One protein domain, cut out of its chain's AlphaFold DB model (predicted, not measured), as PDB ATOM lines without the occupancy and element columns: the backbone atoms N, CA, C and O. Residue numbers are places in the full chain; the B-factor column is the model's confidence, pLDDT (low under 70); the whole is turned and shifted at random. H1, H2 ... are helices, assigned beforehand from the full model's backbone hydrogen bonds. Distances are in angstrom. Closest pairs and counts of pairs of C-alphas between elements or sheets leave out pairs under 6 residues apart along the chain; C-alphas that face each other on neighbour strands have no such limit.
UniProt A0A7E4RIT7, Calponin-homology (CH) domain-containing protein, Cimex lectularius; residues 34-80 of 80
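What this domain is: This is residues 34 to 80 of the 80 residues of the protein "Calponin-homology (CH) domain-containing protein" of Cimex lectularius (UniProt A0A7E4RIT7). Two helices, H2 and H3, run side by side the same way but only loosely paired, and the long link between them, residues 52 to 66, folds back alongside them; one-turn H1 sits near the start of H2, away from H3. The printed part has 47 residues with three named helices, in the order H1, H2, H3, and no named strand: all helix. It is compact, with a radius of gyration of the C-alphas of 9.9 A and spans of 28 by 21 by 15 A.

Where its parts are: Find C-alpha 34 at (40.068, 28.703, 16.548), where H1, residues 34 to 37, begins. From C-alpha 42 at (43.357, 23.922, 26.751), H2 runs 14.6 A to residue 51. H3, residues 67 to 78, runs 16.6 A to C-alpha 78 at (54.576, 17.932, 25.323).

How they stand to each other: H2 and H3 are close but not clearly touching, at a shallow tilt of 17 degrees; their closest C-alphas, Ala 45 and Leu 77, are 7.2 A apart. H1 and H2 are close but not clearly touching; their closest C-alphas, Asp 37 and Leu 43, are 6.8 A apart. H1 and H3 are apart. Every O i to N i+4 pair in H2 and H3 is within hydrogen-bond range; H1 is too short for one.

The domain as a whole: The C-alphas farthest apart, His 51 and Ser 66, are 27.7 A from each other. The printed part has no cut; H1 to H2 is a tight link, H2 to H3 a long one. Look at residue 80 for the one pLDDT under 70.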
ATOM      1  N   LEU A  34      39.258  29.905  16.358       82.81
ATOM      2  CA  LEU A  34      40.068  28.703  16.548       82.81
ATOM      3  C   LEU A  34      41.538  29.014  16.839       82.81
ATOM      4  O   LEU A  34      42.101  28.429  17.756       82.81
ATOM      5  N   ALA A  35      42.138  29.992  16.156       85.62
ATOM      6  CA  ALA A  35      43.520  30.388  16.425       85.62
ATOM      7  C   ALA A  35      43.707  30.902  17.863       85.62
ATOM      8  O   ALA A  35      44.690  30.574  18.522       85.62
ATOM      9  N   ARG A  36      42.753  31.684  18.379       86.75
ATOM     10  CA  ARG A  36      42.779  32.169  19.767       86.75
ATOM     11  C   ARG A  36      42.452  31.060  20.758       86.75
ATOM     12  O   ARG A  36      43.136  30.926  21.768       86.75
ATOM     13  N   ASP A  37      41.422  30.293  20.459       85.94
ATOM     14  CA  ASP A  37      40.842  29.284  21.329       85.94
ATOM     15  C   ASP A  37      41.808  28.098  21.525       85.94
ATOM     16  O   ASP A  37      41.891  27.571  22.630       85.94
ATOM     17  N   PHE A  38      42.600  27.740  20.508       88.56
ATOM     18  CA  PHE A  38      43.662  26.729  20.605       88.56
ATOM     19  C   PHE A  38      45.002  27.285  21.109       88.56
ATOM     20  O   PHE A  38      45.895  26.506  21.430       88.56
ATOM     21  N   SER A  39      45.170  28.609  21.208       90.19
ATOM     22  CA  SER A  39      46.477  29.205  21.537       90.19
ATOM     23  C   SER A  39      47.001  28.858  22.932       90.19
ATOM     24  O   SER A  39      48.210  28.901  23.149       90.19
ATOM     25  N   ASP A  40      46.121  28.535  23.880       89.94
ATOM     26  CA  ASP A  40      46.460  28.220  25.271       89.94
ATOM     27  C   ASP A  40      46.550  26.713  25.560       89.94
ATOM     28  O   ASP A  40      46.656  26.328  26.723       89.94
ATOM     29  N   ALA A  41      46.513  25.874  24.518       91.25
ATOM     30  CA  ALA A  41      46.536  24.409  24.567       91.25
ATOM     31  C   ALA A  41      45.356  23.740  25.303       91.25
ATOM     32  O   ALA A  41      45.236  22.518  25.249       91.25
ATOM     33  N   VAL A  42      44.446  24.490  25.935       91.44
ATOM     34  CA  VAL A  42      43.357  23.922  26.751       91.44
ATOM     35  C   VAL A  42      42.371  23.134  25.892       91.44
ATOM     36  O   VAL A  42      42.010  22.011  26.233       91.44
ATOM     37  N   LEU A  43      41.980  23.679  24.737       90.38
ATOM     38  CA  LEU A  43      41.118  22.962  23.788       90.38
ATOM     39  C   LEU A  43      41.792  21.724  23.197       90.38
ATOM     40  O   LEU A  43      41.125  20.724  22.941       90.38
ATOM     41  N   MET A  44      43.112  21.778  23.009       90.88
ATOM     42  CA  MET A  44      43.877  20.626  22.540       90.88
ATOM     43  C   MET A  44      43.931  19.535  23.613       90.88
ATOM     44  O   MET A  44      43.710  18.364  23.314       90.88
ATOM     45  N   ALA A  45      44.142  19.914  24.874       92.00
ATOM     46  CA  ALA A  45      44.085  19.001  26.009       92.00
ATOM     47  C   ALA A  45      42.686  18.378  26.164       92.00
ATOM     48  O   ALA A  45      42.570  17.185  26.428       92.00
ATOM     49  N   GLU A  46      41.616  19.146  25.942       91.62
ATOM     50  CA  GLU A  46      40.245  18.625  25.938       91.62
ATOM     51  C   GLU A  46      40.026  17.579  24.841       91.62
ATOM     52  O   GLU A  46      39.488  16.502  25.110       91.62
ATOM     53  N   LEU A  47      40.494  17.860  23.621       90.06
ATOM     54  CA  LEU A  47      40.443  16.906  22.515       90.06
ATOM     55  C   LEU A  47      41.198  15.619  22.869       90.06
ATOM     56  O   LEU A  47      40.666  14.519  22.726       90.06
ATOM     57  N   LEU A  48      42.418  15.756  23.389       90.31
ATOM     58  CA  LEU A  48      43.249  14.621  23.769       90.31
ATOM     59  C   LEU A  48      42.662  13.837  24.943       90.31
ATOM     60  O   LEU A  48      42.728  12.617  24.913       90.31
ATOM     61  N   LYS A  49      42.014  14.471  25.929       90.31
ATOM     62  CA  LYS A  49      41.330  13.765  27.030       90.31
ATOM     63  C   LYS A  49      40.251  12.815  26.513       90.31
ATOM     64  O   LYS A  49      40.072  11.745  27.086       90.31
ATOM     65  N   LYS A  50      39.544  13.170  25.435       88.50
ATOM     66  CA  LYS A  50      38.500  12.309  24.850       88.50
ATOM     67  C   LYS A  50      39.065  11.044  24.222       88.50
ATOM     68  O   LYS A  50      38.475   9.979  24.370       88.50
ATOM     69  N   HIS A  51      40.201  11.158  23.541       87.81
ATOM     70  CA  HIS A  51      40.856  10.021  22.894       87.81
ATOM     71  C   HIS A  51      41.761   9.235  23.855       87.81
ATOM     72  O   HIS A  51      41.855   8.013  23.774       87.81
ATOM     73  N   PHE A  52      42.391   9.933  24.797       87.88
ATOM     74  CA  PHE A  52      43.430   9.443  25.697       87.88
ATOM     75  C   PHE A  52      43.171   9.907  27.141       87.88
ATOM     76  O   PHE A  52      43.968  10.649  27.726       87.88
ATOM     77  N   PRO A  53      42.078   9.444  27.776       86.31
ATOM     78  CA  PRO A  53      41.656   9.937  29.085       86.31
ATOM     79  C   PRO A  53      42.658   9.675  30.212       86.31
ATOM     80  O   PRO A  53      42.554  10.305  31.258       86.31
ATOM     81  N   ARG A  54      43.619   8.763  30.034       86.88
ATOM     82  CA  ARG A  54      44.644   8.433  31.041       86.88
ATOM     83  C   ARG A  54      45.916   9.278  30.942       86.88
ATOM     84  O   ARG A  54      46.694   9.288  31.887       86.88
ATOM     85  N   PHE A  55      46.136   9.948  29.813       83.50
ATOM     86  CA  PHE A  55      47.381  10.674  29.532       83.50
ATOM     87  C   PHE A  55      47.246  12.173  29.781       83.50
ATOM     88  O   PHE A  55      48.214  12.846  30.127       83.50
ATOM     89  N   VAL A  56      46.024  12.692  29.657       88.88
ATOM     90  CA  VAL A  56      45.738  14.111  29.840       88.88
ATOM     91  C   VAL A  56      44.852  14.314  31.055       88.88
ATOM     92  O   VAL A  56      43.842  13.644  31.240       88.88
ATOM     93  N   GLU A  57      45.218  15.283  31.878       88.62
ATOM     94  CA  GLU A  57      44.475  15.692  33.061       88.62
ATOM     95  C   GLU A  57      44.147  17.179  32.936       88.62
ATOM     96  O   GLU A  57      45.039  18.022  33.013       88.62
ATOM     97  N   LEU A  58      42.869  17.506  32.707       88.31
ATOM     98  CA  LEU A  58      42.439  18.867  32.348       88.31
ATOM     99  C   LEU A  58      42.725  19.906  33.436       88.31
ATOM    100  O   LEU A  58      42.916  21.077  33.124       88.31
ATOM    101  N   HIS A  59      42.833  19.482  34.695       86.88
ATOM    102  CA  HIS A  59      43.193  20.364  35.803       86.88
ATOM    103  C   HIS A  59      44.611  20.956  35.677       86.88
ATOM    104  O   HIS A  59      44.891  21.980  36.292       86.88
ATOM    105  N   ASN A  60      45.487  20.361  34.854       87.62
ATOM    106  CA  ASN A  60      46.845  20.858  34.605       87.62
ATOM    107  C   ASN A  60      46.919  21.953  33.529       87.62
ATOM    108  O   ASN A  60      47.987  22.524  33.321       87.62
ATOM    109  N   TYR A  61      45.804  22.251  32.855       90.50
ATOM    110  CA  TYR A  61      45.741  23.196  31.738       90.50
ATOM    111  C   TYR A  61      44.737  24.317  32.042       90.50
ATOM    112  O   TYR A  61      43.637  24.339  31.485       90.50
ATOM    113  N   PRO A  62      45.067  25.255  32.948       90.25
ATOM    114  CA  PRO A  62      44.192  26.384  33.228       90.25
ATOM    115  C   PRO A  62      44.103  27.325  32.007       90.25
ATOM    116  O   PRO A  62      45.127  27.585  31.363       90.25
ATOM    117  N   PRO A  63      42.917  27.890  31.698       89.00
ATOM    118  CA  PRO A  63      42.760  28.907  30.659       89.00
ATOM    119  C   PRO A  63      43.712  30.082  30.882       89.00
ATOM    120  O   PRO A  63      43.765  30.660  31.970       89.00
ATOM    121  N   ALA A  64      44.464  30.445  29.845       88.25
ATOM    122  CA  ALA A  64      45.564  31.391  29.971       88.25
ATOM    123  C   ALA A  64      45.533  32.467  28.883       88.25
ATOM    124  O   ALA A  64      45.577  32.181  27.690       88.25
ATOM    125  N   ASN A  65      45.564  33.735  29.301       87.06
ATOM    126  CA  ASN A  65      45.673  34.874  28.381       87.06
ATOM    127  C   ASN A  65      47.117  35.384  28.222       87.06
ATOM    128  O   ASN A  65      47.459  35.924  27.172       87.06
ATOM    129  N   SER A  66      47.975  35.177  29.229       92.56
ATOM    130  CA  SER A  66      49.395  35.557  29.189       92.56
ATOM    131  C   SER A  66      50.214  34.569  28.359       92.56
ATOM    132  O   SER A  66      50.069  33.359  28.531       92.56
ATOM    133  N   GLN A  67      51.121  35.075  27.515       91.81
ATOM    134  CA  GLN A  67      52.004  34.248  26.679       91.81
ATOM    135  C   GLN A  67      52.796  33.223  27.499       91.81
ATOM    136  O   GLN A  67      52.889  32.064  27.110       91.81
ATOM    137  N   PHE A  68      53.300  33.624  28.668       93.50
ATOM    138  CA  PHE A  68      54.057  32.738  29.551       93.50
ATOM    139  C   PHE A  68      53.224  31.547  30.044       93.50
ATOM    140  O   PHE A  68      53.695  30.413  30.047       93.50
ATOM    141  N   ASN A  69      51.963  31.783  30.411       92.38
ATOM    142  CA  ASN A  69      51.072  30.719  30.872       92.38
ATOM    143  C   ASN A  69      50.622  29.817  29.714       92.38
ATOM    144  O   ASN A  69      50.537  28.607  29.891       92.38
ATOM    145  N   LYS A  70      50.413  30.378  28.516       93.00
ATOM    146  CA  LYS A  70      50.162  29.574  27.310       93.00
ATOM    147  C   LYS A  70      51.335  28.643  27.021       93.00
ATOM    148  O   LYS A  70      51.128  27.458  26.797       93.00
ATOM    149  N   LEU A  71      52.563  29.164  27.079       93.94
ATOM    150  CA  LEU A  71      53.768  28.366  26.875       93.94
ATOM    151  C   LEU A  71      53.886  27.248  27.916       93.94
ATOM    152  O   LEU A  71      54.174  26.117  27.546       93.94
ATOM    153  N   LYS A  72      53.600  27.530  29.194       93.81
ATOM    154  CA  LYS A  72      53.542  26.492  30.233       93.81
ATOM    155  C   LYS A  72      52.560  25.379  29.884       93.81
ATOM    156  O   LYS A  72      52.941  24.220  29.965       93.81
ATOM    157  N   ASN A  73      51.342  25.718  29.460       93.38
ATOM    158  CA  ASN A  73      50.351  24.718  29.059       93.38
ATOM    159  C   ASN A  73      50.872  23.847  27.902       93.38
ATOM    160  O   ASN A  73      50.733  22.629  27.947       93.38
ATOM    161  N   TRP A  74      51.522  24.449  26.902       93.44
ATOM    162  CA  TRP A  74      52.136  23.705  25.798       93.44
ATOM    163  C   TRP A  74      53.291  22.802  26.241       93.44
ATOM    164  O   TRP A  74      53.374  21.667  25.783       93.44
ATOM    165  N   ILE A  75      54.154  23.271  27.148       93.19
ATOM    166  CA  ILE A  75      55.249  22.465  27.709       93.19
ATOM    167  C   ILE A  75      54.682  21.260  28.463       93.19
ATOM    168  O   ILE A  75      55.106  20.139  28.208       93.19
ATOM    169  N   THR A  76      53.686  21.473  29.326       91.12
ATOM    170  CA  THR A  76      53.012  20.390  30.059       91.12
ATOM    171  C   THR A  76      52.391  19.365  29.113       91.12
ATOM    172  O   THR A  76      52.423  18.174  29.408       91.12
ATOM    173  N   LEU A  77      51.847  19.809  27.974       89.88
ATOM    174  CA  LEU A  77      51.254  18.915  26.980       89.88
ATOM    175  C   LEU A  77      52.300  18.066  26.255       89.88
ATOM    176  O   LEU A  77      52.012  16.930  25.907       89.88
ATOM    177  N   ASN A  78      53.493  18.616  26.027       90.06
ATOM    178  CA  ASN A  78      54.576  17.932  25.323       90.06
ATOM    179  C   ASN A  78      55.368  16.958  26.215       90.06
ATOM    180  O   ASN A  78      56.101  16.122  25.701       90.06
ATOM    181  N   ASP A  79      55.254  17.091  27.536       84.44
ATOM    182  CA  ASP A  79      55.941  16.246  28.524       84.44
ATOM    183  C   ASP A  79      55.140  14.978  28.902       84.44
ATOM    184  O   ASP A  79      55.574  14.179  29.731       84.44
ATOM    185  N   LYS A  80      53.942  14.800  28.330       64.31
ATOM    186  CA  LYS A  80      53.020  13.680  28.583       64.31
ATOM    187  C   LYS A  80      52.965  12.719  27.404       64.31
ATOM    188  O   LYS A  80      52.934  11.499  27.680       64.31
TER     189      LYS A  80